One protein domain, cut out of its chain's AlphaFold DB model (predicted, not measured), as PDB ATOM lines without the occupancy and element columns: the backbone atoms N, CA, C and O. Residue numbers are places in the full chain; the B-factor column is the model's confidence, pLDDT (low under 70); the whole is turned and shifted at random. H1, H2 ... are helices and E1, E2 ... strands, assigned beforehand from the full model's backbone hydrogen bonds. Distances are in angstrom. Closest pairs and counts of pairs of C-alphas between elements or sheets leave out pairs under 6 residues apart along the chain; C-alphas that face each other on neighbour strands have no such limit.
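This is residues 151 to 220 of the 649 residues of the protein "Phosphoadenosine phosphosulfate reductase" of Halanaerobium sp. MSAO_Bac5 (UniProt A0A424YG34). One helix, H1, sits in the middle, and the rest of the printed part makes a loose arc round it: a small three-stranded sheet on one side, then the short helices H2 and H3, and H4 on the side away from the sheet. The tail after H4, residues 215 to 220, folds back toward the side where the printed part begins. There are 70 printed residues with four named helices and three named strands, in the order H1, E1, E2, E3, H2, H3, H4. The sheet has the order E1, E2, E3, all antiparallel, and the class is mixed, helices and strands. The whole is compact, with a radius of gyration of the C-alphas of 11.8 A and spans of 31 by 29 by 18 A.

Start at H1, residues 154 to 164, the hub, which touches three other helices. Next come the strands E1, residues 173 to 175, E2, residues 179 to 182, and E3, residues 185 to 190. They form a meander, each strand the antiparallel neighbour of the one before. E1 and E2 are a hairpin at 162 degrees between directions; look for N 174 and O 181 at 2.9 A, and N 181 and O 174 at 2.8 A. E2 and E3 are a hairpin at 137 degrees, with N 182 and O 185 2.8 A apart and N 187 and O 180 3.0 A apart. E1 and E3 are the edge strands. H1 is on this sheet but only grazes it; the closest C-alphas of H1 and E1, those of Lys 157 and Val 173, are 7.9 A apart. Going on, H2, residues 191 to 196, only just touches H1, with 3 pairs of C-alphas within 8 A, the closest being Ala 163 and Leu 194 at 6.4 A; they run the same way at a steep tilt of 54 degrees. H3, residues 198 to 203, touches H1 about perpendicular, at 77 degrees, and the C-alphas of Ala 163 and Leu 201, the closest, are 6.4 A apart. H4, residues 205 to 214, touches H1 with 7 pairs of C-alphas within 8 A, the closest being Phe 155 and Ile 212 at 5.8 A; they run opposite ways at a tilt of 36 degrees, only just steep. H2 and H3 meet only through their link, as do H3 and H4, while H2 and H4 are apart. H2, H3 and H4 are not on the sheet. In H1, H2, H3 and H4 every O i to N i+4 pair is within hydrogen-bond range.

Find C-alpha 154 at (271.348, 288.316, 456.148); from there H1 runs 15.5 A to C-alpha 164 at (270.086, 297.737, 468.394). E1 measures 7.0 A from first to last C-alpha, E2 10.0 A and E3 12.9 A. E3 ends at C-alpha 190, and H2 begins at the next residue and spans 8.8 A. H3 spans 8.6 A. H4 covers 14.2 A and ends at C-alpha 214, which you find at (271.741, 295.780, 447.822).

The two C-alphas farthest apart are those of Gly 184 and Gly 203, at 31.1 A. The first and last printed C-alphas, Pro 151 and Glu 220, are 10.1 A apart. The printed part has no cut. The link from H1 to E1, with 8 residues, is short; the other links between named elements are tight. In the B-factor column the mean pLDDT of the printed part is 92.1, and the model's confidence is under 70 at one residue, Lys 218.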
ATOM      1  N   PRO A 151     269.162 279.171 461.995       96.88
ATOM      2  CA  PRO A 151     270.034 280.213 461.485       96.88
ATOM      3  C   PRO A 151     269.297 281.557 461.431       96.88
ATOM      4  O   PRO A 151     268.068 281.618 461.273       96.88
ATOM      5  N   VAL A 152     270.070 282.632 461.556       96.38
ATOM      6  CA  VAL A 152     269.637 284.011 461.321       96.38
ATOM      7  C   VAL A 152     270.314 284.494 460.045       96.38
ATOM      8  O   VAL A 152     271.537 284.602 459.968       96.38
ATOM      9  N   PHE A 153     269.501 284.729 459.021       95.88
ATOM     10  CA  PHE A 153     269.971 285.088 457.685       95.88
ATOM     11  C   PHE A 153     270.253 286.583 457.561       95.88
ATOM     12  O   PHE A 153     269.820 287.391 458.382       95.88
ATOM     13  N   THR A 154     270.922 286.948 456.469       94.94
ATOM     14  CA  THR A 154     271.348 288.316 456.148       94.94
ATOM     15  C   THR A 154     270.244 289.364 456.357       94.94
ATOM     16  O   THR A 154     270.510 290.412 456.941       94.94
ATOM     17  N   PHE A 155     268.996 289.116 455.935       95.62
ATOM     18  CA  PHE A 155     267.940 290.139 456.041       95.62
ATOM     19  C   PHE A 155     267.490 290.369 457.487       95.62
ATOM     20  O   PHE A 155     267.272 291.510 457.887       95.62
ATOM     21  N   GLU A 156     267.384 289.305 458.283       95.81
ATOM     22  CA  GLU A 156     267.123 289.422 459.716       95.81
ATOM     23  C   GLU A 156     268.309 290.068 460.440       95.81
ATOM     24  O   GLU A 156     268.085 290.928 461.281       95.81
ATOM     25  N   LYS A 157     269.560 289.757 460.071       95.62
ATOM     26  CA  LYS A 157     270.730 290.466 460.615       95.62
ATOM     27  C   LYS A 157     270.624 291.972 460.372       95.62
ATOM     28  O   LYS A 157     270.729 292.725 461.325       95.62
ATOM     29  N   ILE A 158     270.322 292.411 459.143       95.56
ATOM     30  CA  ILE A 158     270.134 293.840 458.820       95.56
ATOM     31  C   ILE A 158     269.071 294.476 459.725       95.56
ATOM     32  O   ILE A 158     269.263 295.590 460.204       95.56
ATOM     33  N   LEU A 159     267.957 293.779 459.967       95.56
ATOM     34  CA  LEU A 159     266.919 294.256 460.878       95.56
ATOM     35  C   LEU A 159     267.461 294.449 462.301       95.56
ATOM     36  O   LEU A 159     267.201 295.485 462.908       95.56
ATOM     37  N   LEU A 160     268.211 293.470 462.814       95.19
ATOM     38  CA  LEU A 160     268.820 293.531 464.142       95.19
ATOM     39  C   LEU A 160     269.818 294.691 464.240       95.19
ATOM     40  O   LEU A 160     269.701 295.508 465.145       95.19
ATOM     41  N   GLU A 161     270.731 294.840 463.280       94.44
ATOM     42  CA  GLU A 161     271.695 295.949 463.275       94.44
ATOM     43  C   GLU A 161     270.995 297.321 463.308       94.44
ATOM     44  O   GLU A 161     271.431 298.230 464.009       94.44
ATOM     45  N   GLU A 162     269.868 297.485 462.607       93.38
ATOM     46  CA  GLU A 162     269.100 298.739 462.637       93.38
ATOM     47  C   GLU A 162     268.300 298.954 463.932       93.38
ATOM     48  O   GLU A 162     267.989 300.108 464.259       93.38
ATOM     49  N   ALA A 163     267.955 297.876 464.642       92.00
ATOM     50  CA  ALA A 163     267.189 297.912 465.886       92.00
ATOM     51  C   ALA A 163     268.056 298.310 467.084       92.00
ATOM     52  O   ALA A 163     267.662 299.159 467.876       92.00
ATOM     53  N   ILE A 164     269.236 297.700 467.192       88.69
ATOM     54  CA  ILE A 164     270.086 297.737 468.394       88.69
ATOM     55  C   ILE A 164     271.508 298.245 468.114       88.69
ATOM     56  O   ILE A 164     272.328 298.289 469.022       88.69
ATOM     57  N   ASN A 165     271.791 298.682 466.880       87.88
ATOM     58  CA  ASN A 165     273.041 299.342 466.488       87.88
ATOM     59  C   ASN A 165     274.309 298.513 466.765       87.88
ATOM     60  O   ASN A 165     275.308 299.035 467.259       87.88
ATOM     61  N   ILE A 166     274.254 297.225 466.431       89.69
ATOM     62  CA  ILE A 166     275.396 296.300 466.469       89.69
ATOM     63  C   ILE A 166     275.781 295.874 465.049       89.69
ATOM     64  O   ILE A 166     274.952 295.966 464.148       89.69
ATOM     65  N   GLU A 167     277.008 295.395 464.843       92.50
ATOM     66  CA  GLU A 167     277.462 294.816 463.569       92.50
ATOM     67  C   GLU A 167     277.392 293.282 463.638       92.50
ATOM     68  O   GLU A 167     277.905 292.673 464.571       92.50
ATOM     69  N   LEU A 168     276.727 292.649 462.667       93.62
ATOM     70  CA  LEU A 168     276.412 291.212 462.657       93.62
ATOM     71  C   LEU A 168     276.718 290.513 461.331       93.62
ATOM     72  O   LEU A 168     276.593 289.284 461.244       93.62
ATOM     73  N   MET A 169     277.033 291.261 460.271       90.88
ATOM     74  CA  MET A 169     277.176 290.690 458.926       90.88
ATOM     75  C   MET A 169     278.167 289.523 458.881       90.88
ATOM     76  O   MET A 169     277.833 288.493 458.289       90.88
ATOM     77  N   ASP A 170     279.296 289.637 459.580       90.06
ATOM     78  CA  ASP A 170     280.358 288.625 459.592       90.06
ATOM     79  C   ASP A 170     280.266 287.638 460.784       90.06
ATOM     80  O   ASP A 170     280.999 286.653 460.824       90.06
ATOM     81  N   SER A 171     279.319 287.834 461.711       93.00
ATOM     82  CA  SER A 171     279.099 286.949 462.870       93.00
ATOM     83  C   SER A 171     278.264 285.704 462.549       93.00
ATOM     84  O   SER A 171     277.356 285.719 461.712       93.00
ATOM     85  N   SER A 172     278.486 284.620 463.291       94.94
ATOM     86  CA  SER A 172     277.644 283.419 463.285       94.94
ATOM     87  C   SER A 172     276.431 283.643 464.190       94.94
ATOM     88  O   SER A 172     276.527 283.564 465.415       94.94
ATOM     89  N   VAL A 173     275.275 283.947 463.590       96.25
ATOM     90  CA  VAL A 173     274.064 284.329 464.334       96.25
ATOM     91  C   VAL A 173     272.992 283.247 464.240       96.25
ATOM     92  O   VAL A 173     272.595 282.809 463.156       96.25
ATOM     93  N   TRP A 174     272.491 282.847 465.404       97.19
ATOM     94  CA  TRP A 174     271.465 281.825 465.578       97.19
ATOM     95  C   TRP A 174     270.378 282.325 466.521       97.19
ATOM     96  O   TRP A 174     270.596 283.229 467.323       97.19
ATOM     97  N   ALA A 175     269.191 281.737 466.438       95.62
ATOM     98  CA  ALA A 175     268.077 282.116 467.298       95.62
ATOM     99  C   ALA A 175     267.316 280.897 467.806       95.62
ATOM    100  O   ALA A 175     267.094 279.933 467.069       95.62
ATOM    101  N   ASP A 176     266.845 280.982 469.048       90.81
ATOM    102  CA  ASP A 176     265.755 280.149 469.544       90.81
ATOM    103  C   ASP A 176     264.443 280.961 469.631       90.81
ATOM    104  O   ASP A 176     264.256 282.022 469.014       90.81
ATOM    105  N   ASN A 177     263.460 280.441 470.368       83.44
ATOM    106  CA  ASN A 177     262.172 281.111 470.531       83.44
ATOM    107  C   ASN A 177     262.267 282.441 471.292       83.44
ATOM    108  O   ASN A 177     261.429 283.314 471.066       83.44
ATOM    109  N   THR A 178     263.283 282.617 472.129       83.94
ATOM    110  CA  THR A 178     263.408 283.701 473.108       83.94
ATOM    111  C   THR A 178     264.595 284.627 472.869       83.94
ATOM    112  O   THR A 178     264.452 285.833 473.053       83.94
ATOM    113  N   ARG A 179     265.737 284.085 472.441       92.19
ATOM    114  CA  ARG A 179     267.023 284.791 472.429       92.19
ATOM    115  C   ARG A 179     267.808 284.543 471.146       92.19
ATOM    116  O   ARG A 179     267.551 283.573 470.424       92.19
ATOM    117  N   TYR A 180     268.768 285.426 470.913       95.88
ATOM    118  CA  TYR A 180     269.785 285.294 469.879       95.88
ATOM    119  C   TYR A 180     271.087 284.776 470.489       95.88
ATOM    120  O   TYR A 180     271.360 284.976 471.674       95.88
ATOM    121  N   ILE A 181     271.860 284.071 469.673       96.00
ATOM    122  CA  ILE A 181     273.199 283.584 469.985       96.00
ATOM    123  C   ILE A 181     274.120 284.126 468.895       96.00
ATOM    124  O   ILE A 181     273.866 283.876 467.715       96.00
ATOM    125  N   ILE A 182     275.142 284.879 469.288       95.94
ATOM    126  CA  ILE A 182     276.104 285.546 468.410       95.94
ATOM    127  C   ILE A 182     277.476 284.981 468.750       95.94
ATOM    128  O   ILE A 182     277.924 285.104 469.885       95.94
ATOM    129  N   ASP A 183     278.097 284.296 467.788       95.25
ATOM    130  CA  ASP A 183     279.420 283.675 467.951       95.25
ATOM    131  C   ASP A 183     279.512 282.779 469.209       95.25
ATOM    132  O   ASP A 183     280.535 282.652 469.875       95.25
ATOM    133  N   GLY A 184     278.383 282.134 469.530       94.38
ATOM    134  CA  GLY A 184     278.220 281.196 470.640       94.38
ATOM    135  C   GLY A 184     277.760 281.830 471.943       94.38
ATOM    136  O   GLY A 184     277.218 281.131 472.806       94.38
ATOM    137  N   GLU A 185     277.886 283.144 472.080       95.00
ATOM    138  CA  GLU A 185     277.434 283.869 473.257       95.00
ATOM    139  C   GLU A 185     275.980 284.298 473.139       95.00
ATOM    140  O   GLU A 185     275.450 284.569 472.063       95.00
ATOM    141  N   VAL A 186     275.297 284.313 474.276       95.00
ATOM    142  CA  VAL A 186     273.916 284.784 474.338       95.00
ATOM    143  C   VAL A 186     273.935 286.290 474.150       95.00
ATOM    144  O   VAL A 186     274.630 286.981 474.889       95.00
ATOM    145  N   ALA A 187     273.164 286.786 473.186       94.62
ATOM    146  CA  ALA A 187     273.056 288.215 472.957       94.62
ATOM    147  C   ALA A 187     272.546 288.944 474.215       94.62
ATOM    148  O   ALA A 187     271.698 288.420 474.945       94.62
ATOM    149  N   ASP A 188     273.037 290.160 474.439       92.44
ATOM    150  CA  ASP A 188     272.652 291.044 475.547       92.44
ATOM    151  C   ASP A 188     271.265 291.686 475.365       92.44
ATOM    152  O   ASP A 188     270.755 292.346 476.268       92.44
ATOM    153  N   PHE A 189     270.623 291.426 474.226       91.75
ATOM    154  CA  PHE A 189     269.255 291.810 473.918       91.75
ATOM    155  C   PHE A 189     268.363 290.587 473.677       91.75
ATOM    156  O   PHE A 189     268.783 289.479 473.327       91.75
ATOM    157  N   SER A 190     267.066 290.812 473.815       89.19
ATOM    158  CA  SER A 190     266.010 289.835 473.602       89.19
ATOM    159  C   SER A 190     265.064 290.278 472.486       89.19
ATOM    160  O   SER A 190     265.104 291.401 471.988       89.19
ATOM    161  N   LYS A 191     264.117 289.407 472.117       90.38
ATOM    162  CA  LYS A 191     263.025 289.810 471.214       90.38
ATOM    163  C   LYS A 191     262.138 290.911 471.795       90.38
ATOM    164  O   LYS A 191     261.436 291.558 471.029       90.38
ATOM    165  N   ARG A 192     262.122 291.095 473.121       90.25
ATOM    166  CA  ARG A 192     261.341 292.159 473.755       90.25
ATOM    167  C   ARG A 192     261.891 293.528 473.386       90.25
ATOM    168  O   ARG A 192     261.114 294.361 472.946       90.25
ATOM    169  N   ASP A 193     263.207 293.685 473.443       90.94
ATOM    170  CA  ASP A 193     263.889 294.928 473.078       90.94
ATOM    171  C   ASP A 193     263.616 295.296 471.608       90.94
ATOM    172  O   ASP A 193     263.412 296.458 471.270       90.94
ATOM    173  N   LEU A 194     263.488 294.289 470.735       92.56
ATOM    174  CA  LEU A 194     263.076 294.490 469.340       92.56
ATOM    175  C   LEU A 194     261.617 294.950 469.205       92.56
ATOM    176  O   LEU A 194     261.325 295.774 468.342       92.56
ATOM    177  N   TYR A 195     260.702 294.428 470.029       92.81
ATOM    178  CA  TYR A 195     259.311 294.893 470.047       92.81
ATOM    179  C   TYR A 195     259.206 296.333 470.547       92.81
ATOM    180  O   TYR A 195     258.415 297.097 470.008       92.81
ATOM    181  N   ASP A 196     260.017 296.708 471.534       91.56
ATOM    182  CA  ASP A 196     260.035 298.067 472.076       91.56
ATOM    183  C   ASP A 196     260.612 299.074 471.051       91.56
ATOM    184  O   ASP A 196     260.276 300.256 471.074       91.56
ATOM    185  N   ALA A 197     261.404 298.600 470.080       92.00
ATOM    186  CA  ALA A 197     261.920 299.376 468.949       92.00
ATOM    187  C   ALA A 197     261.020 299.358 467.686       92.00
ATOM    188  O   ALA A 197     261.458 299.804 466.621       92.00
ATOM    189  N   GLU A 198     259.784 298.843 467.758       94.56
ATOM    190  CA  GLU A 198     258.913 298.632 466.585       94.56
ATOM    191  C   GLU A 198     258.687 299.908 465.757       94.56
ATOM    192  O   GLU A 198     258.940 299.899 464.550       94.56
ATOM    193  N   ASP A 199     258.291 301.018 466.385       93.69
ATOM    194  CA  ASP A 199     258.015 302.280 465.681       93.69
ATOM    195  C   ASP A 199     259.262 302.851 464.994       93.69
ATOM    196  O   ASP A 199     259.205 303.341 463.862       93.69
ATOM    197  N   ILE A 200     260.422 302.723 465.647       93.50
ATOM    198  CA  ILE A 200     261.717 303.136 465.092       93.50
ATOM    199  C   ILE A 200     262.025 302.315 463.836       93.50
ATOM    200  O   ILE A 200     262.437 302.867 462.811       93.50
ATOM    201  N   LEU A 201     261.808 301.000 463.886       95.50
ATOM    202  CA  LEU A 201     262.053 300.098 462.763       95.50
ATOM    203  C   LEU A 201     261.082 300.332 461.603       95.50
ATOM    204  O   LEU A 201     261.506 300.324 460.444       95.50
ATOM    205  N   ILE A 202     259.811 300.616 461.897       95.69
ATOM    206  CA  ILE A 202     258.825 301.039 460.893       95.69
ATOM    207  C   ILE A 202     259.289 302.341 460.223       95.69
ATOM    208  O   ILE A 202     259.313 302.421 458.991       95.69
ATOM    209  N   GLY A 203     259.760 303.324 460.999       95.19
ATOM    210  CA  GLY A 203     260.338 304.566 460.475       95.19
ATOM    211  C   GLY A 203     261.581 304.337 459.601       95.19
ATOM    212  O   GLY A 203     261.752 304.982 458.563       95.19
ATOM    213  N   LYS A 204     262.420 303.356 459.954       96.06
ATOM    214  CA  LYS A 204     263.623 302.960 459.199       96.06
ATOM    215  C   LYS A 204     263.353 301.987 458.046       96.06
ATOM    216  O   LYS A 204     264.292 301.628 457.331       96.06
ATOM    217  N   ARG A 205     262.103 301.586 457.788       95.94
ATOM    218  CA  ARG A 205     261.753 300.556 456.790       95.94
ATOM    219  C   ARG A 205     262.406 300.775 455.423       95.94
ATOM    220  O   ARG A 205     262.954 299.835 454.855       95.94
ATOM    221  N   LYS A 206     262.384 302.002 454.884       96.31
ATOM    222  CA  LYS A 206     263.005 302.306 453.575       96.31
ATOM    223  C   LYS A 206     264.509 302.011 453.571       96.31
ATOM    224  O   LYS A 206     265.011 301.440 452.605       96.31
ATOM    225  N   LYS A 207     265.213 302.357 454.656       96.19
ATOM    226  CA  LYS A 207     266.643 302.073 454.836       96.19
ATOM    227  C   LYS A 207     266.888 300.565 454.901       96.19
ATOM    228  O   LYS A 207     267.728 300.068 454.156       96.19
ATOM    229  N   ILE A 208     266.113 299.844 455.717       96.06
ATOM    230  CA  ILE A 208     266.193 298.379 455.856       96.06
ATOM    231  C   ILE A 208     266.006 297.695 454.494       96.06
ATOM    232  O   ILE A 208     266.856 296.912 454.078       96.06
ATOM    233  N   MET A 209     264.945 298.040 453.757       96.38
ATOM    234  CA  MET A 209     264.666 297.446 452.445       96.38
ATOM    235  C   MET A 209     265.753 297.761 451.413       96.38
ATOM    236  O   MET A 209     266.120 296.887 450.631       96.38
ATOM    237  N   ASN A 210     266.312 298.975 451.421       96.06
ATOM    238  CA  ASN A 210     267.415 299.330 450.529       96.06
ATOM    239  C   ASN A 210     268.676 298.500 450.834       96.06
ATOM    240  O   ASN A 210     269.310 297.968 449.925       96.06
ATOM    241  N   ARG A 211     269.013 298.322 452.119       94.94
ATOM    242  CA  ARG A 211     270.127 297.455 452.536       94.94
ATOM    243  C   ARG A 211     269.903 296.001 452.118       94.94
ATOM    244  O   ARG A 211     270.826 295.381 451.605       94.94
ATOM    245  N   ILE A 212     268.685 295.483 452.282       94.38
ATOM    246  CA  ILE A 212     268.306 294.128 451.855       94.38
ATOM    247  C   ILE A 212     268.496 293.961 450.343       94.38
ATOM    248  O   ILE A 212     269.194 293.040 449.919       94.38
ATOM    249  N   ASN A 213     267.952 294.877 449.540       92.69
ATOM    250  CA  ASN A 213     268.016 294.807 448.078       92.69
ATOM    251  C   ASN A 213     269.451 294.898 447.534       92.69
ATOM    252  O   ASN A 213     269.756 294.271 446.522       92.69
ATOM    253  N   ASN A 214     270.334 295.638 448.213       91.06
ATOM    254  CA  ASN A 214     271.741 295.780 447.822       91.06
ATOM    255  C   ASN A 214     272.666 294.728 448.454       91.06
ATOM    256  O   ASN A 214     273.859 294.688 448.143       91.06
ATOM    257  N   SER A 215     272.157 293.887 449.357       85.94
ATOM    258  CA  SER A 215     272.978 292.875 450.016       85.94
ATOM    259  C   SER A 215     273.337 291.751 449.041       85.94
ATOM    260  O   SER A 215     272.478 291.101 448.438       85.94
ATOM    261  N   LYS A 216     274.637 291.474 448.900       73.94
ATOM    262  CA  LYS A 216     275.093 290.194 448.351       73.94
ATOM    263  C   LYS A 216     274.799 289.163 449.435       73.94
ATOM    264  O   LYS A 216     275.390 289.257 450.501       73.94
ATOM    265  N   ARG A 217     273.849 288.253 449.215       73.25
ATOM    266  CA  ARG A 217     273.435 287.222 450.185       73.25
ATOM    267  C   ARG A 217     274.669 286.458 450.702       73.25
ATOM    268  O   ARG A 217     275.155 285.570 450.011       73.25
ATOM    269  N   LYS A 218     275.180 286.816 451.885       67.25
ATOM    270  CA  LYS A 218     276.372 286.220 452.526       67.25
ATOM    271  C   LYS A 218     275.956 285.168 453.563       67.25
ATOM    272  O   LYS A 218     276.439 285.140 454.689       67.25
ATOM    273  N   ASP A 219     274.992 284.328 453.209       76.19
ATOM    274  CA  ASP A 219     274.480 283.302 454.116       76.19
ATOM    275  C   ASP A 219     275.405 282.067 454.078       76.19
ATOM    276  O   ASP A 219     275.099 281.073 453.420       76.19
ATOM    277  N   GLU A 220     276.561 282.139 454.747       81.69
ATOM    278  CA  GLU A 220     277.549 281.051 454.786       81.69
ATOM    279  C   GLU A 220     277.419 280.190 456.050       81.69
ATOM    280  O   GLU A 220     277.807 280.579 457.147       81.69
TER     281      GLU A 220